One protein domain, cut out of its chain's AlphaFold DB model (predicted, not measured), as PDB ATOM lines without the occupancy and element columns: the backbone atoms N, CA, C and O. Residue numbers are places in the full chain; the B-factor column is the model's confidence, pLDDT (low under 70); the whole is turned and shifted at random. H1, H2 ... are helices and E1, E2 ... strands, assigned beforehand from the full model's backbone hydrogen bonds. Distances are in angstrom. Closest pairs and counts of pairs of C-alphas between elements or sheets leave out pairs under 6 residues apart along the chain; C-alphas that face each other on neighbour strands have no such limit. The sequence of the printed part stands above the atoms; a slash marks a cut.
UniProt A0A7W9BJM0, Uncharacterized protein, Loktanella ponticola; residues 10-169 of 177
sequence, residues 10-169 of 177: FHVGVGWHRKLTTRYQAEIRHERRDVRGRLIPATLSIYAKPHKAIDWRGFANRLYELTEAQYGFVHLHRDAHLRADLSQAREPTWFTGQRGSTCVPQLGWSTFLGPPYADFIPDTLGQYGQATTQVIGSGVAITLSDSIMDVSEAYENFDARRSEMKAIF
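This is residues 10 to 169 of the 177 residues of an uncharacterized protein of Loktanella ponticola (UniProt A0A7W9BJM0). With little regular structure, H1 covers one face of a small antiparallel sheet, E3 E4 E6 E5, with hairpin E1 E2 near its E3 edge. Four named helices and six named strands, class mixed, hold under half of the 160 printed residues. It is compact, radius of gyration of the C-alphas 16.3 A, spanning 45 by 40 by 27 A.

E3 is residues 71 to 74, E4 110 to 113, E6 139 to 143, E5 132 to 136, H1 56 to 66, E1 24 to 29, E2 43 to 48, H2 115 to 120, H3 150 to 153, H4 155 to 166. C-alpha 24 is at (282.318, 369.189, 318.331), C-alpha 166 at (310.287, 375.062, 310.359).

H1 is over E4 and E6, height over the sheet 8.8 A. N 111 of E4 and O 142 of E6 are within hydrogen-bond range, 2.8 A. So is every O i to N i+4 pair in H1 and H4; H2 has 0 of 2, but 2 of 3 O i to N i+3.

The printed part has no cut. The E3 to E4 link is long. Residues 10 to 22 and 78 to 103 have pLDDT under 70.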
ATOM      1  N   PHE A  10     284.131 382.900 337.490       46.66
ATOM      2  CA  PHE A  10     284.451 381.856 336.532       46.66
ATOM      3  C   PHE A  10     283.647 382.155 335.273       46.66
ATOM      4  O   PHE A  10     282.425 382.023 335.271       46.66
ATOM      5  N   HIS A  11     284.331 382.597 334.221       45.72
ATOM      6  CA  HIS A  11     283.708 382.760 332.919       45.72
ATOM      7  C   HIS A  11     283.401 381.369 332.358       45.72
ATOM      8  O   HIS A  11     284.297 380.659 331.908       45.72
ATOM      9  N   VAL A  12     282.137 380.960 332.438       47.81
ATOM     10  CA  VAL A  12     281.627 379.814 331.687       47.81
ATOM     11  C   VAL A  12     281.289 380.361 330.306       47.81
ATOM     12  O   VAL A  12     280.274 381.033 330.143       47.81
ATOM     13  N   GLY A  13     282.187 380.161 329.339       50.72
ATOM     14  CA  GLY A  13     281.939 380.560 327.955       50.72
ATOM     15  C   GLY A  13     280.661 379.915 327.403       50.72
ATOM     16  O   GLY A  13     280.173 378.906 327.921       50.72
ATOM     17  N   VAL A  14     280.109 380.487 326.332       49.56
ATOM     18  CA  VAL A  14     278.961 379.894 325.634       49.56
ATOM     19  C   VAL A  14     279.432 378.628 324.915       49.56
ATOM     20  O   VAL A  14     280.054 378.699 323.860       49.56
ATOM     21  N   GLY A  15     279.155 377.463 325.500       53.38
ATOM     22  CA  GLY A  15     279.390 376.170 324.864       53.38
ATOM     23  C   GLY A  15     278.208 375.782 323.982       53.38
ATOM     24  O   GLY A  15     277.082 375.679 324.468       53.38
ATOM     25  N   TRP A  16     278.443 375.536 322.694       54.66
ATOM     26  CA  TRP A  16     277.420 375.020 321.781       54.66
ATOM     27  C   TRP A  16     277.784 373.630 321.251       54.66
ATOM     28  O   TRP A  16     278.945 373.318 320.992       54.66
ATOM     29  N   HIS A  17     276.760 372.798 321.061       46.12
ATOM     30  CA  HIS A  17     276.855 371.451 320.504       46.12
ATOM     31  C   HIS A  17     275.876 371.337 319.331       46.12
ATOM     32  O   HIS A  17     274.675 371.541 319.508       46.12
ATOM     33  N   ARG A  18     276.352 370.977 318.134       49.00
ATOM     34  CA  ARG A  18     275.489 370.519 317.030       49.00
ATOM     35  C   ARG A  18     275.909 369.119 316.599       49.00
ATOM     36  O   ARG A  18     277.093 368.809 316.519       49.00
ATOM     37  N   LYS A  19     274.919 368.279 316.296       47.84
ATOM     38  CA  LYS A  19     275.102 366.890 315.862       47.84
ATOM     39  C   LYS A  19     274.934 366.814 314.338       47.84
ATOM     40  O   LYS A  19     273.842 366.559 313.848       47.84
ATOM     41  N   LEU A  20     276.009 367.089 313.602       61.66
ATOM     42  CA  LEU A  20     276.151 366.778 312.169       61.66
ATOM     43  C   LEU A  20     277.357 365.836 311.986       61.66
ATOM     44  O   LEU A  20     277.808 365.256 312.972       61.66
ATOM     45  N   THR A  21     277.850 365.650 310.754       64.88
ATOM     46  CA  THR A  21     278.931 364.730 310.318       64.88
ATOM     47  C   THR A  21     280.119 364.590 311.283       64.88
ATOM     48  O   THR A  21     280.759 363.541 311.316       64.88
ATOM     49  N   THR A  22     280.392 365.599 312.115       67.19
ATOM     50  CA  THR A  22     281.273 365.472 313.275       67.19
ATOM     51  C   THR A  22     280.649 366.005 314.571       67.19
ATOM     52  O   THR A  22     279.855 366.947 314.565       67.19
ATOM     53  N   ARG A  23     281.050 365.406 315.700       71.25
ATOM     54  CA  ARG A  23     280.801 365.945 317.043       71.25
ATOM     55  C   ARG A  23     281.850 367.007 317.342       71.25
ATOM     56  O   ARG A  23     283.038 366.747 317.149       71.25
ATOM     57  N   TYR A  24     281.414 368.144 317.874       71.94
ATOM     58  CA  TYR A  24     282.318 369.189 318.331       71.94
ATOM     59  C   TYR A  24     281.820 369.892 319.599       71.94
ATOM     60  O   TYR A  24     280.633 369.841 319.931       71.94
ATOM     61  N   GLN A  25     282.752 370.545 320.281       70.25
ATOM     62  CA  GLN A  25     282.553 371.500 321.363       70.25
ATOM     63  C   GLN A  25     283.353 372.764 321.019       70.25
ATOM     64  O   GLN A  25     284.326 372.699 320.269       70.25
ATOM     65  N   ALA A  26     282.925 373.927 321.496       73.75
ATOM     66  CA  ALA A  26     283.675 375.163 321.320       73.75
ATOM     67  C   ALA A  26     283.554 376.040 322.564       73.75
ATOM     68  O   ALA A  26     282.547 375.978 323.271       73.75
ATOM     69  N   GLU A  27     284.571 376.855 322.808       75.69
ATOM     70  CA  GLU A  27     284.626 377.824 323.896       75.69
ATOM     71  C   GLU A  27     285.145 379.154 323.348       75.69
ATOM     72  O   GLU A  27     286.167 379.189 322.663       75.69
ATOM     73  N   ILE A  28     284.468 380.253 323.681       79.62
ATOM     74  CA  ILE A  28     285.003 381.604 323.498       79.62
ATOM     75  C   ILE A  28     285.400 382.150 324.861       79.62
ATOM     76  O   ILE A  28     284.615 382.122 325.811       79.62
ATOM     77  N   ARG A  29     286.612 382.694 324.933       76.62
ATOM     78  CA  ARG A  29     287.075 383.542 326.028       76.62
ATOM     79  C   ARG A  29     287.243 384.946 325.489       76.62
ATOM     80  O   ARG A  29     288.018 385.161 324.561       76.62
ATOM     81  N   HIS A  30     286.517 385.888 326.073       80.19
ATOM     82  CA  HIS A  30     286.662 387.294 325.729       80.19
ATOM     83  C   HIS A  30     287.980 387.858 326.265       80.19
ATOM     84  O   HIS A  30     288.544 387.359 327.243       80.19
ATOM     85  N   GLU A  31     288.451 388.914 325.606       80.06
ATOM     86  CA  GLU A  31     289.594 389.690 326.068       80.06
ATOM     87  C   GLU A  31     289.345 390.195 327.494       80.06
ATOM     88  O   GLU A  31     288.246 390.634 327.840       80.06
ATOM     89  N   ARG A  32     290.371 390.116 328.342       81.94
ATOM     90  CA  ARG A  32     290.307 390.595 329.727       81.94
ATOM     91  C   ARG A  32     291.660 391.112 330.189       81.94
ATOM     92  O   ARG A  32     292.657 390.987 329.488       81.94
ATOM     93  N   ARG A  33     291.723 391.655 331.402       80.00
ATOM     94  CA  ARG A  33     292.987 391.993 332.068       80.00
ATOM     95  C   ARG A  33     293.203 391.109 333.286       80.00
ATOM     96  O   ARG A  33     292.245 390.742 333.963       80.00
ATOM     97  N   ASP A  34     294.452 390.736 333.540       78.44
ATOM     98  CA  ASP A  34     294.821 390.017 334.757       78.44
ATOM     99  C   ASP A  34     294.933 390.958 335.969       78.44
ATOM    100  O   ASP A  34     294.827 392.180 335.851       78.44
ATOM    101  N   VAL A  35     295.184 390.391 337.155       80.94
ATOM    102  CA  VAL A  35     295.328 391.154 338.412       80.94
ATOM    103  C   VAL A  35     296.508 392.137 338.413       80.94
ATOM    104  O   VAL A  35     296.594 392.983 339.295       80.94
ATOM    105  N   ARG A  36     297.422 392.033 337.440       80.94
ATOM    106  CA  ARG A  36     298.559 392.942 337.225       80.94
ATOM    107  C   ARG A  36     298.281 393.948 336.099       80.94
ATOM    108  O   ARG A  36     299.196 394.641 335.666       80.94
ATOM    109  N   GLY A  37     297.049 394.012 335.591       76.81
ATOM    110  CA  GLY A  37     296.636 394.895 334.499       76.81
ATOM    111  C   GLY A  37     297.088 394.447 333.105       76.81
ATOM    112  O   GLY A  37     296.834 395.167 332.131       76.81
ATOM    113  N   ARG A  38     297.729 393.276 332.975       76.50
ATOM    114  CA  ARG A  38     298.210 392.753 331.689       76.50
ATOM    115  C   ARG A  38     297.033 392.277 330.852       76.50
ATOM    116  O   ARG A  38     296.137 391.611 331.366       76.50
ATOM    117  N   LEU A  39     297.050 392.615 329.566       72.56
ATOM    118  CA  LEU A  39     296.033 392.173 328.621       72.56
ATOM    119  C   LEU A  39     296.146 390.661 328.401       72.56
ATOM    120  O   LEU A  39     297.219 390.163 328.072       72.56
ATOM    121  N   ILE A  40     295.034 389.957 328.572       75.31
ATOM    122  CA  ILE A  40     294.849 388.568 328.172       75.31
ATOM    123  C   ILE A  40     293.978 388.602 326.910       75.31
ATOM    124  O   ILE A  40     292.816 389.011 327.008       75.31
ATOM    125  N   PRO A  41     294.505 388.200 325.746       74.25
ATOM    126  CA  PRO A  41     293.770 388.239 324.486       74.25
ATOM    127  C   PRO A  41     292.567 387.291 324.488       74.25
ATOM    128  O   PRO A  41     292.542 386.276 325.191       74.25
ATOM    129  N   ALA A  42     291.583 387.617 323.650       79.75
ATOM    130  CA  ALA A  42     290.476 386.722 323.357       79.75
ATOM    131  C   ALA A  42     290.972 385.409 322.720       79.75
ATOM    132  O   ALA A  42     292.029 385.352 322.090       79.75
ATOM    133  N   THR A  43     290.223 384.328 322.910       80.75
ATOM    134  CA  THR A  43     290.560 382.988 322.404       80.75
ATOM    135  C   THR A  43     289.281 382.273 321.982       80.75
ATOM    136  O   THR A  43     288.294 382.301 322.715       80.75
ATOM    137  N   LEU A  44     289.310 381.613 320.824       80.44
ATOM    138  CA  LEU A  44     288.270 380.695 320.363       80.44
ATOM    139  C   LEU A  44     288.858 379.287 320.302       80.44
ATOM    140  O   LEU A  44     289.666 378.991 319.435       80.44
ATOM    141  N   SER A  45     288.424 378.387 321.166       77.00
ATOM    142  CA  SER A  45     288.867 376.997 321.104       77.00
ATOM    143  C   SER A  45     287.769 376.129 320.498       77.00
ATOM    144  O   SER A  45     286.608 376.259 320.883       77.00
ATOM    145  N   ILE A  46     288.109 375.266 319.531       77.81
ATOM    146  CA  ILE A  46     287.147 374.375 318.865       77.81
ATOM    147  C   ILE A  46     287.680 372.955 318.823       77.81
ATOM    148  O   ILE A  46     288.763 372.662 318.330       77.81
ATOM    149  N   TYR A  47     286.820 372.058 319.261       75.81
ATOM    150  CA  TYR A  47     287.170 370.777 319.803       75.81
ATOM    151  C   TYR A  47     286.347 369.725 319.076       75.81
ATOM    152  O   TYR A  47     285.199 369.493 319.436       75.81
ATOM    153  N   ALA A  48     286.876 369.136 318.005       78.62
ATOM    154  CA  ALA A  48     286.079 368.316 317.095       78.62
ATOM    155  C   ALA A  48     286.693 366.940 316.834       78.62
ATOM    156  O   ALA A  48     287.913 366.782 316.797       78.62
ATOM    157  N   LYS A  49     285.840 365.936 316.597       78.44
ATOM    158  CA  LYS A  49     286.304 364.651 316.063       78.44
ATOM    159  C   LYS A  49     286.739 364.863 314.601       78.44
ATOM    160  O   LYS A  49     285.941 365.378 313.813       78.44
ATOM    161  N   PRO A  50     287.954 364.476 314.193       77.62
ATOM    162  CA  PRO A  50     288.355 364.609 312.798       77.62
ATOM    163  C   PRO A  50     287.477 363.716 311.909       77.62
ATOM    164  O   PRO A  50     287.094 362.605 312.290       77.62
ATOM    165  N   HIS A  51     287.134 364.209 310.722       81.25
ATOM    166  CA  HIS A  51     286.394 363.448 309.720       81.25
ATOM    167  C   HIS A  51     286.847 363.854 308.318       81.25
ATOM    168  O   HIS A  51     286.871 365.041 308.005       81.25
ATOM    169  N   LYS A  52     287.160 362.871 307.467       81.88
ATOM    170  CA  LYS A  52     287.717 363.085 306.116       81.88
ATOM    171  C   LYS A  52     286.811 363.855 305.150       81.88
ATOM    172  O   LYS A  52     287.290 364.433 304.190       81.88
ATOM    173  N   ALA A  53     285.499 363.847 305.389       85.38
ATOM    174  CA  ALA A  53     284.534 364.575 304.558       85.38
ATOM    175  C   ALA A  53     284.460 366.083 304.866       85.38
ATOM    176  O   ALA A  53     283.689 366.792 304.226       85.38
ATOM    177  N   ILE A  54     285.181 366.559 305.883       85.81
ATOM    178  CA  ILE A  54     285.211 367.975 306.246       85.81
ATOM    179  C   ILE A  54     286.433 368.603 305.585       85.81
ATOM    180  O   ILE A  54     287.550 368.121 305.770       85.81
ATOM    181  N   ASP A  55     286.219 369.700 304.860       89.94
ATOM    182  CA  ASP A  55     287.301 370.578 304.423       89.94
ATOM    183  C   ASP A  55     287.838 371.365 305.627       89.94
ATOM    184  O   ASP A  55     287.401 372.475 305.939       89.94
ATOM    185  N   TRP A  56     288.771 370.746 306.348       90.19
ATOM    186  CA  TRP A  56     289.383 371.342 307.532       90.19
ATOM    187  C   TRP A  56     290.209 372.585 307.204       90.19
ATOM    188  O   TRP A  56     290.321 373.464 308.058       90.19
ATOM    189  N   ARG A  57     290.756 372.686 305.985       92.06
ATOM    190  CA  ARG A  57     291.593 373.818 305.566       92.06
ATOM    191  C   ARG A  57     290.702 375.024 305.315       92.06
ATOM    192  O   ARG A  57     290.914 376.067 305.926       92.06
ATOM    193  N   GLY A  58     289.659 374.858 304.503       92.44
ATOM    194  CA  GLY A  58     288.664 375.902 304.265       92.44
ATOM    195  C   GLY A  58     287.981 376.359 305.555       92.44
ATOM    196  O   GLY A  58     287.844 377.559 305.791       92.44
ATOM    197  N   PHE A  59     287.631 375.420 306.442       91.69
ATOM    198  CA  PHE A  59     287.068 375.742 307.754       91.69
ATOM    199  C   PHE A  59     288.022 376.579 308.620       91.69
ATOM    200  O   PHE A  59     287.615 377.613 309.149       91.69
ATOM    201  N   ALA A  60     289.287 376.163 308.746       91.44
ATOM    202  CA  ALA A  60     290.289 376.884 309.528       91.44
ATOM    203  C   ALA A  60     290.542 378.290 308.972       91.44
ATOM    204  O   ALA A  60     290.497 379.263 309.720       91.44
ATOM    205  N   ASN A  61     290.718 378.400 307.655       93.12
ATOM    206  CA  ASN A  61     290.985 379.667 306.982       93.12
ATOM    207  C   ASN A  61     289.832 380.653 307.164       93.12
ATOM    208  O   ASN A  61     290.060 381.820 307.484       93.12
ATOM    209  N   ARG A  62     288.590 380.164 307.073       92.44
ATOM    210  CA  ARG A  62     287.413 380.991 307.332       92.44
ATOM    211  C   ARG A  62     287.339 381.461 308.783       92.44
ATOM    212  O   ARG A  62     286.894 382.576 309.029       92.44
ATOM    213  N   LEU A  63     287.773 380.646 309.742       91.06
ATOM    214  CA  LEU A  63     287.845 381.069 311.140       91.06
ATOM    215  C   LEU A  63     288.935 382.116 311.367       91.06
ATOM    216  O   LEU A  63     288.662 383.101 312.048       91.06
ATOM    217  N   TYR A  64     290.126 381.952 310.785       90.12
ATOM    218  CA  TYR A  64     291.193 382.955 310.892       90.12
ATOM    219  C   TYR A  64     290.731 384.318 310.373       90.12
ATOM    220  O   TYR A  64     290.936 385.329 311.040       90.12
ATOM    221  N   GLU A  65     290.035 384.321 309.235       90.31
ATOM    222  CA  GLU A  65     289.449 385.520 308.639       90.31
ATOM    223  C   GLU A  65     288.367 386.146 309.533       90.31
ATOM    224  O   GLU A  65     288.447 387.322 309.868       90.31
ATOM    225  N   LEU A  66     287.371 385.362 309.964       88.88
ATOM    226  CA  LEU A  66     286.229 385.865 310.741       88.88
ATOM    227  C   LEU A  66     286.600 386.358 312.142       88.88
ATOM    228  O   LEU A  66     285.865 387.154 312.721       88.88
ATOM    229  N   THR A  67     287.685 385.833 312.708       84.94
ATOM    230  CA  THR A  67     288.149 386.188 314.057       84.94
ATOM    231  C   THR A  67     289.252 387.234 314.063       84.94
ATOM    232  O   THR A  67     289.692 387.608 315.148       84.94
ATOM    233  N   GLU A  68     289.711 387.676 312.885       85.75
ATOM    234  CA  GLU A  68     290.896 388.529 312.737       85.75
ATOM    235  C   GLU A  68     292.070 387.996 313.575       85.75
ATOM    236  O   GLU A  68     292.693 388.709 314.369       85.75
ATOM    237  N   ALA A  69     292.316 386.687 313.460       85.81
ATOM    238  CA  ALA A  69     293.239 385.987 314.338       85.81
ATOM    239  C   ALA A  69     294.622 386.662 314.346       85.81
ATOM    240  O   ALA A  69     295.140 387.076 313.317       85.81
ATOM    241  N   GLN A  70     295.266 386.750 315.511       86.88
ATOM    242  CA  GLN A  70     296.689 387.123 315.582       86.88
ATOM    243  C   GLN A  70     297.584 385.896 315.413       86.88
ATOM    244  O   GLN A  70     298.646 385.967 314.805       86.88
ATOM    245  N   TYR A  71     297.119 384.766 315.934       88.00
ATOM    246  CA  TYR A  71     297.712 383.450 315.796       88.00
ATOM    247  C   TYR A  71     296.575 382.435 315.698       88.00
ATOM    248  O   TYR A  71     295.511 382.617 316.295       88.00
ATOM    249  N   GLY A  72     296.790 381.367 314.944       87.56
ATOM    250  CA  GLY A  72     295.821 380.294 314.808       87.56
ATOM    251  C   GLY A  72     296.508 378.956 314.611       87.56
ATOM    252  O   GLY A  72     297.598 378.879 314.054       87.56
ATOM    253  N   PHE A  73     295.875 377.885 315.071       85.50
ATOM    254  CA  PHE A  73     296.485 376.563 315.071       85.50
ATOM    255  C   PHE A  73     295.410 375.497 314.869       85.50
ATOM    256  O   PHE A  73     294.297 375.600 315.368       85.50
ATOM    257  N   VAL A  74     295.715 374.486 314.067       88.31
ATOM    258  CA  VAL A  74     294.878 373.307 313.868       88.31
ATOM    259  C   VAL A  74     295.799 372.106 313.803       88.31
ATOM    260  O   VAL A  74     296.755 372.078 313.032       88.31
ATOM    261  N   HIS A  75     295.522 371.100 314.616       84.38
ATOM    262  CA  HIS A  75     296.333 369.903 314.719       84.38
ATOM    263  C   HIS A  75     295.517 368.740 315.273       84.38
ATOM    264  O   HIS A  75     294.628 368.931 316.105       84.38
ATOM    265  N   LEU A  76     295.837 367.535 314.816       83.31
ATOM    266  CA  LEU A  76     295.277 366.296 315.333       83.31
ATOM    267  C   LEU A  76     296.226 365.718 316.391       83.31
ATOM    268  O   LEU A  76     297.420 365.595 316.146       83.31
ATOM    269  N   HIS A  77     295.715 365.334 317.560       71.88
ATOM    270  CA  HIS A  77     296.524 364.639 318.565       71.88
ATOM    271  C   HIS A  77     296.514 363.128 318.299       71.88
ATOM    272  O   HIS A  77     295.446 362.524 318.209       71.88
ATOM    273  N   ARG A  78     297.703 362.528 318.165       57.12
ATOM    274  CA  ARG A  78     297.891 361.129 317.743       57.12
ATOM    275  C   ARG A  78     297.549 360.092 318.830       57.12
ATOM    276  O   ARG A  78     297.191 358.974 318.478       57.12
ATOM    277  N   ASP A  79     297.531 360.467 320.114       48.78
ATOM    278  CA  ASP A  79     297.358 359.511 321.219       48.78
ATOM    279  C   ASP A  79     296.116 359.774 322.080       48.78
ATOM    280  O   ASP A  79     296.156 360.466 323.098       48.78
ATOM    281  N   ALA A  80     295.005 359.125 321.728       41.84
ATOM    282  CA  ALA A  80     293.882 358.942 322.650       41.84
ATOM    283  C   ALA A  80     294.225 357.969 323.804       41.84
ATOM    284  O   ALA A  80     293.596 358.013 324.857       41.84
ATOM    285  N   HIS A  81     295.244 357.114 323.637       32.62
ATOM    286  CA  HIS A  81     295.633 356.086 324.613       32.62
ATOM    287  C   HIS A  81     296.519 356.596 325.767       32.62
ATOM    288  O   HIS A  81     296.627 355.918 326.784       32.62
ATOM    289  N   LEU A  82     297.078 357.808 325.673       39.28
ATOM    290  CA  LEU A  82     297.765 358.485 326.788       39.28
ATOM    291  C   LEU A  82     296.810 359.298 327.685       39.28
ATOM    292  O   LEU A  82     297.241 359.934 328.644       39.28
ATOM    293  N   ARG A  83     295.501 359.260 327.410       37.16
ATOM    294  CA  ARG A  83     294.451 359.816 328.274       37.16
ATOM    295  C   ARG A  83     293.472 358.706 328.630       37.16
ATOM    296  O   ARG A  83     292.410 358.575 328.031       37.16
ATOM    297  N   ALA A  84     293.881 357.877 329.589       26.72
ATOM    298  CA  ALA A  84     293.109 356.774 330.151       26.72
ATOM    299  C   ALA A  84     291.879 357.268 330.939       26.72
ATOM    300  O   ALA A  84     291.812 357.109 332.147       26.72
ATOM    301  N   ASP A  85     290.926 357.898 330.254       32.31
ATOM    302  CA  ASP A  85     289.519 358.017 330.642       32.31
ATOM    303  C   ASP A  85     288.739 358.593 329.448       32.31
ATOM    304  O   ASP A  85     288.562 359.802 329.291       32.31
ATOM    305  N   LEU A  86     288.262 357.713 328.568       35.06
ATOM    306  CA  LEU A  86     287.451 358.102 327.409       35.06
ATOM    307  C   LEU A  86     285.987 358.417 327.773       35.06
ATOM    308  O   LEU A  86     285.221 358.814 326.895       35.06
ATOM    309  N   SER A  87     285.598 358.299 329.050       32.09
ATOM    310  CA  SER A  87     284.339 358.848 329.576       32.09
ATOM    311  C   SER A  87     284.488 360.304 330.047       32.09
ATOM    312  O   SER A  87     283.498 361.033 330.116       32.09
ATOM    313  N   GLN A  88     285.730 360.757 330.262       35.38
ATOM    314  CA  GLN A  88     286.096 362.134 330.612       35.38
ATOM    315  C   GLN A  88     286.948 362.856 329.565       35.38
ATOM    316  O   GLN A  88     287.387 363.979 329.813       35.38
ATOM    317  N   ALA A  89     287.142 362.272 328.379       30.27
ATOM    318  CA  ALA A  89     287.856 362.892 327.266       30.27
ATOM    319  C   ALA A  89     287.054 364.056 326.654       30.27
ATOM    320  O   ALA A  89     286.544 364.006 325.534       30.27
ATOM    321  N   ARG A  90     286.963 365.142 327.418       32.25
ATOM    322  CA  ARG A  90     286.825 366.491 326.904       32.25
ATOM    323  C   ARG A  90     288.186 366.854 326.289       32.25
ATOM    324  O   ARG A  90     289.123 367.153 327.018       32.25
ATOM    325  N   GLU A  91     288.241 366.856 324.949       35.19
ATOM    326  CA  GLU A  91     288.995 367.854 324.154       35.19
ATOM    327  C   GLU A  91     290.555 367.652 323.972       35.19
ATOM    328  O   GLU A  91     291.145 366.937 324.775       35.19
ATOM    329  N   PRO A  92     291.344 368.348 323.087       46.22
ATOM    330  CA  PRO A  92     291.133 368.746 321.653       46.22
ATOM    331  C   PRO A  92     292.267 369.429 320.783       46.22
ATOM    332  O   PRO A  92     293.382 369.632 321.241       46.22
ATOM    333  N   THR A  93     291.920 369.949 319.585       37.41
ATOM    334  CA  THR A  93     292.597 371.008 318.782       37.41
ATOM    335  C   THR A  93     292.268 372.462 319.233       37.41
ATOM    336  O   THR A  93     291.169 372.710 319.712       37.41
ATOM    337  N   TRP A  94     293.178 373.443 319.085       43.97
ATOM    338  CA  TRP A  94     293.064 374.803 319.673       43.97
ATOM    339  C   TRP A  94     293.310 375.944 318.671       43.97
ATOM    340  O   TRP A  94     294.345 375.907 318.022       43.97
ATOM    341  N   PHE A  95     292.508 377.025 318.674       40.94
ATOM    342  CA  PHE A  95     292.986 378.352 318.240       40.94
ATOM    343  C   PHE A  95     293.359 379.149 319.491       40.94
ATOM    344  O   PHE A  95     292.526 379.351 320.370       40.94
ATOM    345  N   THR A  96     294.608 379.592 319.608       40.75
ATOM    346  CA  THR A  96     295.036 380.444 320.723       40.75
ATOM    347  C   THR A  96     295.343 381.844 320.218       40.75
ATOM    348  O   THR A  96     296.117 382.024 319.287       40.75
ATOM    349  N   GLY A  97     294.760 382.866 320.843       35.91
ATOM    350  CA  GLY A  97     295.287 384.218 320.713       35.91
ATOM    351  C   GLY A  97     296.631 384.274 321.437       35.91
ATOM    352  O   GLY A  97     296.676 384.191 322.663       35.91
ATOM    353  N   GLN A  98     297.741 384.373 320.710       45.66
ATOM    354  CA  GLN A  98     299.058 384.530 321.325       45.66
ATOM    355  C   GLN A  98     299.362 386.005 321.585       45.66
ATOM    356  O   GLN A  98     299.970 386.711 320.790       45.66
ATOM    357  N   ARG A  99     298.978 386.464 322.770       39.84
ATOM    358  CA  ARG A  99     299.566 387.644 323.406       39.84
ATOM    359  C   ARG A  99     299.824 387.281 324.862       39.84
ATOM    360  O   ARG A  99     298.944 387.390 325.708       39.84
ATOM    361  N   GLY A 100     301.022 386.754 325.121       43.03
ATOM    362  CA  GLY A 100     301.479 386.403 326.470       43.03
ATOM    363  C   GLY A 100     302.355 385.153 326.590       43.03
ATOM    364  O   GLY A 100     302.886 384.924 327.673       43.03
ATOM    365  N   SER A 101     302.529 384.352 325.533       51.12
ATOM    366  CA  SER A 101     303.512 383.261 325.527       51.12
ATOM    367  C   SER A 101     304.911 383.798 325.221       51.12
ATOM    368  O   SER A 101     305.083 384.721 324.429       51.12
ATOM    369  N   THR A 102     305.928 383.206 325.844       54.31
ATOM    370  CA  THR A 102     307.343 383.510 325.577       54.31
ATOM    371  C   THR A 102     307.869 382.832 324.309       54.31
ATOM    372  O   THR A 102     309.025 383.031 323.957       54.31
ATOM    373  N   CYS A 103     307.049 382.012 323.644       63.97
ATOM    374  CA  CYS A 103     307.393 381.304 322.415       63.97
ATOM    375  C   CYS A 103     306.161 381.065 321.529       63.97
ATOM    376  O   CYS A 103     305.020 380.997 322.015       63.97
ATOM    377  N   VAL A 104     306.399 380.932 320.222       75.88
ATOM    378  CA  VAL A 104     305.402 380.441 319.262       75.88
ATOM    379  C   VAL A 104     305.376 378.914 319.366       75.88
ATOM    380  O   VAL A 104     306.449 378.307 319.406       75.88
ATOM    381  N   PRO A 105     304.206 378.259 319.449       77.44
ATOM    382  CA  PRO A 105     304.113 376.813 319.585       77.44
ATOM    383  C   PRO A 105     304.606 376.141 318.303       77.44
ATOM    384  O   PRO A 105     304.691 376.773 317.251       77.44
ATOM    385  N   GLN A 106     304.881 374.839 318.374       80.88
ATOM    386  CA  GLN A 106     305.216 374.042 317.192       80.88
ATOM    387  C   GLN A 106     304.197 374.217 316.057       80.88
ATOM    388  O   GLN A 106     303.010 374.418 316.308       80.88
ATOM    389  N   LEU A 107     304.652 374.078 314.808       87.50
ATOM    390  CA  LEU A 107     303.760 374.082 313.648       87.50
ATOM    391  C   LEU A 107     302.745 372.937 313.734       87.50
ATOM    392  O   LEU A 107     303.092 371.772 313.960       87.50
ATOM    393  N   GLY A 108     301.478 373.303 313.555       87.50
ATOM    394  CA  GLY A 108     300.355 372.379 313.502       87.50
ATOM    395  C   GLY A 108     300.213 371.761 312.123       87.50
ATOM    396  O   GLY A 108     301.068 371.913 311.257       87.50
ATOM    397  N   TRP A 109     299.092 371.079 311.900       92.25
ATOM    398  CA  TRP A 109     298.709 370.732 310.533       92.25
ATOM    399  C   TRP A 109     298.363 371.982 309.722       92.25
ATOM    400  O   TRP A 109     298.805 372.106 308.583       92.25
ATOM    401  N   SER A 110     297.644 372.921 310.343       92.94
ATOM    402  CA  SER A 110     297.498 374.286 309.851       92.94
ATOM    403  C   SER A 110     297.911 375.275 310.937       92.94
ATOM    404  O   SER A 110     297.549 375.114 312.104       92.94
ATOM    405  N   THR A 111     298.666 376.302 310.572       92.62
ATOM    406  CA  THR A 111     299.077 377.382 311.471       92.62
ATOM    407  C   THR A 111     298.892 378.716 310.770       92.62
ATOM    408  O   THR A 111     299.305 378.878 309.629       92.62
ATOM    409  N   PHE A 112     298.274 379.670 311.457       93.31
ATOM    410  CA  PHE A 112     298.104 381.034 310.988       93.31
ATOM    411  C   PHE A 112     299.007 381.979 311.766       93.31
ATOM    412  O   PHE A 112     299.009 381.967 312.999       93.31
ATOM    413  N   LEU A 113     299.743 382.809 311.031       91.94
ATOM    414  CA  LEU A 113     300.619 383.849 311.550       91.94
ATOM    415  C   LEU A 113     300.073 385.205 311.089       91.94
ATOM    416  O   LEU A 113     300.144 385.541 309.907       91.94
ATOM    417  N   GLY A 114     299.478 385.948 312.021       90.19
ATOM    418  CA  GLY A 114     298.881 387.259 311.781       90.19
ATOM    419  C   GLY A 114     299.879 388.421 311.870       90.19
ATOM    420  O   GLY A 114     301.086 388.196 311.979       90.19
ATOM    421  N   PRO A 115     299.384 389.674 311.896       87.69
ATOM    422  CA  PRO A 115     300.225 390.872 311.862       87.69
ATOM    423  C   PRO A 115     301.380 390.915 312.883       87.69
ATOM    424  O   PRO A 115     302.464 391.352 312.503       87.69
ATOM    425  N   PRO A 116     301.239 390.434 314.140       86.31
ATOM    426  CA  PRO A 116     302.356 390.414 315.092       86.31
ATOM    427  C   PRO A 116     303.567 389.572 314.665       86.31
ATOM    428  O   PRO A 116     304.625 389.692 315.276       86.31
ATOM    429  N   TYR A 117     303.411 388.712 313.658       87.94
ATOM    430  CA  TYR A 117     304.447 387.806 313.170       87.94
ATOM    431  C   TYR A 117     304.985 388.188 311.788       87.94
ATOM    432  O   TYR A 117     305.824 387.461 311.267       87.94
ATOM    433  N   ALA A 118     304.515 389.295 311.198       88.44
ATOM    434  CA  ALA A 118     304.822 389.684 309.820       88.44
ATOM    435  C   ALA A 118     306.330 389.701 309.524       88.44
ATOM    436  O   ALA A 118     306.766 389.093 308.552       88.44
ATOM    437  N   ASP A 119     307.123 390.287 310.422       88.06
ATOM    438  CA  ASP A 119     308.580 390.415 310.266       88.06
ATOM    439  C   ASP A 119     309.332 389.073 310.315       88.06
ATOM    440  O   ASP A 119     310.500 388.993 309.939       88.06
ATOM    441  N   PHE A 120     308.682 388.009 310.795       88.62
ATOM    442  CA  PHE A 120     309.265 386.671 310.899       88.62
ATOM    443  C   PHE A 120     308.848 385.748 309.752       88.62
ATOM    444  O   PHE A 120     309.333 384.618 309.692       88.62
ATOM    445  N   ILE A 121     307.939 386.191 308.876       89.88
ATOM    446  CA  ILE A 121     307.459 385.417 307.732       89.88
ATOM    447  C   ILE A 121     308.446 385.604 306.570       89.88
ATOM    448  O   ILE A 121     308.569 386.715 306.059       89.88
ATOM    449  N   PRO A 122     309.137 384.545 306.116       88.62
ATOM    450  CA  PRO A 122     310.069 384.655 304.998       88.62
ATOM    451  C   PRO A 122     309.333 384.919 303.678       88.62
ATOM    452  O   PRO A 122     308.353 384.236 303.376       88.62
ATOM    453  N   ASP A 123     309.855 385.808 302.827       87.00
ATOM    454  CA  ASP A 123     309.297 386.070 301.483       87.00
ATOM    455  C   ASP A 123     309.232 384.804 300.610       87.00
ATOM    456  O   ASP A 123     308.401 384.664 299.712       87.00
ATOM    457  N   THR A 124     310.111 383.844 300.891       86.38
ATOM    458  CA  THR A 124     310.214 382.570 300.181       86.38
ATOM    459  C   THR A 124     309.224 381.515 300.670       86.38
ATOM    460  O   THR A 124     309.208 380.423 300.113       86.38
ATOM    461  N   LEU A 125     308.402 381.791 301.691       87.88
ATOM    462  CA  LEU A 125     307.549 380.800 302.364       87.88
ATOM    463  C   LEU A 125     306.690 379.966 301.392       87.88
ATOM    464  O   LEU A 125     306.576 378.755 301.560       87.88
ATOM    465  N   GLY A 126     306.136 380.589 300.347       82.31
ATOM    466  CA  GLY A 126     305.294 379.915 299.346       82.31
ATOM    467  C   GLY A 126     306.038 379.022 298.343       82.31
ATOM    468  O   GLY A 126     305.402 378.419 297.486       82.31
ATOM    469  N   GLN A 127     307.369 378.948 298.414       83.06
ATOM    470  CA  GLN A 127     308.207 378.191 297.475       83.06
ATOM    471  C   GLN A 127     308.655 376.833 298.035       83.06
ATOM    472  O   GLN A 127     309.345 376.082 297.345       83.06
ATOM    473  N   TYR A 128     308.293 376.510 299.281       73.50
ATOM    474  CA  TYR A 128     308.853 375.364 299.988       73.50
ATOM    475  C   TYR A 128     307.901 374.177 300.114       73.50
ATOM    476  O   TYR A 128     306.851 374.237 300.757       73.50
ATOM    477  N   GLY A 129     308.377 373.043 299.600       74.94
ATOM    478  CA  GLY A 129     307.798 371.729 299.840       74.94
ATOM    479  C   GLY A 129     306.386 371.570 299.280       74.94
ATOM    480  O   GLY A 129     306.002 372.186 298.291       74.94
ATOM    481  N   GLN A 130     305.621 370.687 299.917       80.94
ATOM    482  CA  GLN A 130     304.216 370.410 299.584       80.94
ATOM    483  C   GLN A 130     303.240 371.186 300.480       80.94
ATOM    484  O   GLN A 130     302.037 370.927 300.466       80.94
ATOM    485  N   ALA A 131     303.752 372.109 301.294       88.69
ATOM    486  CA  ALA A 131     302.909 372.926 302.141       88.69
ATOM    487  C   ALA A 131     302.152 373.953 301.291       88.69
ATOM    488  O   ALA A 131     302.689 374.547 300.360       88.69
ATOM    489  N   THR A 132     300.891 374.180 301.634       92.56
ATOM    490  CA  THR A 132     300.083 375.242 301.039       92.56
ATOM    491  C   THR A 132     300.175 376.486 301.908       92.56
ATOM    492  O   THR A 132     299.936 376.416 303.114       92.56
ATOM    493  N   THR A 133     300.458 377.633 301.299       93.81
ATOM    494  CA  THR A 133     300.418 378.938 301.966       93.81
ATOM    495  C   THR A 133     299.286 379.778 301.393       93.81
ATOM    496  O   THR A 133     299.174 379.898 300.174       93.81
ATOM    497  N   GLN A 134     298.469 380.388 302.246       94.12
ATOM    498  CA  GLN A 134     297.397 381.285 301.825       94.12
ATOM    499  C   GLN A 134     297.454 382.591 302.613       94.12
ATOM    500  O   GLN A 134     297.442 382.578 303.841       94.12
ATOM    501  N   VAL A 135     297.471 383.721 301.907       94.25
ATOM    502  CA  VAL A 135     297.316 385.041 302.528       94.25
ATOM    503  C   VAL A 135     295.853 385.229 302.930       94.25
ATOM    504  O   VAL A 135     294.952 385.032 302.114       94.25
ATOM    505  N   ILE A 136     295.619 385.591 304.192       91.81
ATOM    506  CA  ILE A 136     294.291 385.866 304.753       91.81
ATOM    507  C   ILE A 136     294.393 387.165 305.548       91.81
ATOM    508  O   ILE A 136     295.091 387.228 306.562       91.81
ATOM    509  N   GLY A 137     293.716 388.212 305.075       88.31
ATOM    510  CA  GLY A 137     293.879 389.556 305.626       88.31
ATOM    511  C   GLY A 137     295.348 389.987 305.588       88.31
ATOM    512  O   GLY A 137     295.978 389.957 304.535       88.31
ATOM    513  N   SER A 138     295.896 390.355 306.745       86.25
ATOM    514  CA  SER A 138     297.299 390.761 306.911       86.25
ATOM    515  C   SER A 138     298.198 389.653 307.483       86.25
ATOM    516  O   SER A 138     299.203 389.953 308.124       86.25
ATOM    517  N   GLY A 139     297.806 388.387 307.346       91.44
ATOM    518  CA  GLY A 139     298.591 387.245 307.807       91.44
ATOM    519  C   GLY A 139     298.637 386.112 306.792       91.44
ATOM    520  O   GLY A 139     298.050 386.190 305.710       91.44
ATOM    521  N   VAL A 140     299.333 385.037 307.155       95.00
ATOM    522  CA  VAL A 140     299.499 383.848 306.314       95.00
ATOM    523  C   VAL A 140     299.061 382.590 307.058       95.00
ATOM    524  O   VAL A 140     299.470 382.342 308.192       95.00
ATOM    525  N   ALA A 141     298.225 381.785 306.410       94.88
ATOM    526  CA  ALA A 141     297.932 380.417 306.806       94.88
ATOM    527  C   ALA A 141     298.908 379.467 306.107       94.88
ATOM    528  O   ALA A 141     299.089 379.540 304.894       94.88
ATOM    529  N   ILE A 142     299.509 378.565 306.872       95.25
ATOM    530  CA  ILE A 142     300.435 377.528 306.424       95.25
ATOM    531  C   ILE A 142     299.774 376.189 306.720       95.25
ATOM    532  O   ILE A 142     299.492 375.896 307.879       95.25
ATOM    533  N   THR A 143     299.541 375.367 305.701       94.88
ATOM    534  CA  THR A 143     298.980 374.019 305.841       94.88
ATOM    535  C   THR A 143     299.980 372.995 305.315       94.88
ATOM    536  O   THR A 143     300.367 373.056 304.153       94.88
ATOM    537  N   LEU A 144     300.415 372.052 306.155       93.19
ATOM    538  CA  LEU A 144     301.541 371.158 305.837       93.19
ATOM    539  C   LEU A 144     301.194 370.007 304.881       93.19
ATOM    540  O   LEU A 144     302.094 369.406 304.296       93.19
ATOM    541  N   SER A 145     299.914 369.668 304.743       92.06
ATOM    542  CA  SER A 145     299.438 368.658 303.796       92.06
ATOM    543  C   SER A 145     297.951 368.824 303.490       92.06
ATOM    544  O   SER A 145     297.232 369.494 304.232       92.06
ATOM    545  N   ASP A 146     297.462 368.185 302.428       90.25
ATOM    546  CA  ASP A 146     296.057 368.303 302.013       90.25
ATOM    547  C   ASP A 146     295.061 367.683 303.004       90.25
ATOM    548  O   ASP A 146     293.901 368.092 303.052       90.25
ATOM    549  N   SER A 147     295.496 366.716 303.817       90.06
ATOM    550  CA  SER A 147     294.634 366.002 304.759       90.06
ATOM    551  C   SER A 147     295.142 366.120 306.191       90.06
ATOM    552  O   SER A 147     296.242 365.679 306.513       90.06
ATOM    553  N   ILE A 148     294.290 366.615 307.097       88.25
ATOM    554  CA  ILE A 148     294.575 366.612 308.544       88.25
ATOM    555  C   ILE A 148     294.790 365.195 309.095       88.25
ATOM    556  O   ILE A 148     295.438 365.016 310.126       88.25
ATOM    557  N   MET A 149     294.262 364.181 308.404       87.31
ATOM    558  CA  MET A 149     294.422 362.783 308.795       87.31
ATOM    559  C   MET A 149     295.863 362.295 308.633       87.31
ATOM    560  O   MET A 149     296.239 361.352 309.328       87.31
ATOM    561  N   ASP A 150     296.697 362.959 307.821       88.25
ATOM    562  CA  ASP A 150     298.113 362.605 307.640       88.25
ATOM    563  C   ASP A 150     298.886 362.646 308.962       88.25
ATOM    564  O   ASP A 150     299.823 361.880 309.162       88.25
ATOM    565  N   VAL A 151     298.452 363.485 309.908       86.06
ATOM    566  CA  VAL A 151     299.027 363.544 311.258       86.06
ATOM    567  C   VAL A 151     298.900 362.197 311.986       86.06
ATOM    568  O   VAL A 151     299.775 361.833 312.768       86.06
ATOM    569  N   SER A 152     297.827 361.441 311.734       83.81
ATOM    570  CA  SER A 152     297.630 360.099 312.296       83.81
ATOM    571  C   SER A 152     298.055 358.972 311.356       83.81
ATOM    572  O   SER A 152     298.636 357.993 311.816       83.81
ATOM    573  N   GLU A 153     297.767 359.102 310.060       86.38
ATOM    574  CA  GLU A 153     297.892 358.031 309.062       86.38
ATOM    575  C   GLU A 153     299.298 357.960 308.450       86.38
ATOM    576  O   GLU A 153     299.741 356.884 308.058       86.38
ATOM    577  N   ALA A 154     300.023 359.082 308.406       88.88
ATOM    578  CA  ALA A 154     301.334 359.207 307.769       88.88
ATOM    579  C   ALA A 154     302.262 360.145 308.569       88.88
ATOM    580  O   ALA A 154     302.895 361.044 308.013       88.88
ATOM    581  N   TYR A 155     302.327 359.939 309.891       86.81
ATOM    582  CA  TYR A 155     302.992 360.864 310.816       86.81
ATOM    583  C   TYR A 155     304.447 361.174 310.446       86.81
ATOM    584  O   TYR A 155     304.848 362.326 310.531       86.81
ATOM    585  N   GLU A 156     305.236 360.183 310.027       90.69
ATOM    586  CA  GLU A 156     306.648 360.398 309.673       90.69
ATOM    587  C   GLU A 156     306.794 361.374 308.499       90.69
ATOM    588  O   GLU A 156     307.591 362.307 308.559       90.69
ATOM    589  N   ASN A 157     305.943 361.235 307.477       90.81
ATOM    590  CA  ASN A 157     305.901 362.163 306.346       90.81
ATOM    591  C   ASN A 157     305.434 363.555 306.788       90.81
ATOM    592  O   ASN A 157     305.981 364.567 306.353       90.81
ATOM    593  N   PHE A 158     304.423 363.613 307.658       90.50
ATOM    594  CA  PHE A 158     303.953 364.868 308.239       90.50
ATOM    595  C   PHE A 158     305.062 365.576 309.039       90.50
ATOM    596  O   PHE A 158     305.259 366.779 308.884       90.50
ATOM    597  N   ASP A 159     305.804 364.842 309.868       89.69
ATOM    598  CA  ASP A 159     306.850 365.388 310.731       89.69
ATOM    599  C   ASP A 159     308.096 365.825 309.948       89.69
ATOM    600  O   ASP A 159     308.692 366.862 310.256       89.69
ATOM    601  N   ALA A 160     308.441 365.100 308.879       91.56
ATOM    602  CA  ALA A 160     309.471 365.516 307.932       91.56
ATOM    603  C   ALA A 160     309.106 366.860 307.279       91.56
ATOM    604  O   ALA A 160     309.863 367.824 307.395       91.56
ATOM    605  N   ARG A 161     307.893 366.977 306.717       91.50
ATOM    606  CA  ARG A 161     307.384 368.236 306.133       91.50
ATOM    607  C   ARG A 161     307.335 369.370 307.155       91.50
ATOM    608  O   ARG A 161     307.667 370.512 306.844       91.50
ATOM    609  N   ARG A 162     306.936 369.068 308.395       91.25
ATOM    610  CA  ARG A 162     306.944 370.033 309.500       91.25
ATOM    611  C   ARG A 162     308.355 370.545 309.771       91.25
ATOM    612  O   ARG A 162     308.536 371.746 309.949       91.25
ATOM    613  N   SER A 163     309.341 369.656 309.805       90.94
ATOM    614  CA  SER A 163     310.742 370.005 310.051       90.94
ATOM    615  C   SER A 163     311.330 370.844 308.918       90.94
ATOM    616  O   SER A 163     311.971 371.856 309.194       90.94
ATOM    617  N   GLU A 164     311.044 370.485 307.664       91.62
ATOM    618  CA  GLU A 164     311.419 371.266 306.478       91.62
ATOM    619  C   GLU A 164     310.831 372.679 306.527       91.62
ATOM    620  O   GLU A 164     311.563 373.655 306.392       91.62
ATOM    621  N   MET A 165     309.528 372.805 306.802       92.25
ATOM    622  CA  MET A 165     308.860 374.104 306.904       92.25
ATOM    623  C   MET A 165     309.430 374.955 308.048       92.25
ATOM    624  O   MET A 165     309.698 376.141 307.872       92.25
ATOM    625  N   LYS A 166     309.675 374.357 309.221       90.56
ATOM    626  CA  LYS A 166     310.287 375.062 310.359       90.56
ATOM    627  C   LYS A 166     311.672 375.622 310.035       90.56
ATOM    628  O   LYS A 166     312.020 376.662 310.582       90.56
ATOM    629  N   ALA A 167     312.451 374.944 309.192       91.12
ATOM    630  CA  ALA A 167     313.824 375.336 308.876       91.12
ATOM    631  C   ALA A 167     313.929 376.654 308.087       91.12
ATOM    632  O   ALA A 167     315.004 377.243 308.031       91.12
ATOM    633  N   ILE A 168     312.825 377.120 307.496       92.12
ATOM    634  CA  ILE A 168     312.751 378.381 306.743       92.12
ATOM    635  C   ILE A 168     312.611 379.574 307.702       92.12
ATOM    636  O   ILE A 168     313.006 380.693 307.383       92.12
ATOM    637  N   PHE A 169     312.042 379.345 308.884       91.19
ATOM    638  CA  PHE A 169     311.862 380.380 309.893       91.19
ATOM    639  C   PHE A 169     313.158 380.617 310.676       91.19
ATOM    640  O   PHE A 169     314.020 379.733 310.736       91.19
TER     641      PHE A 169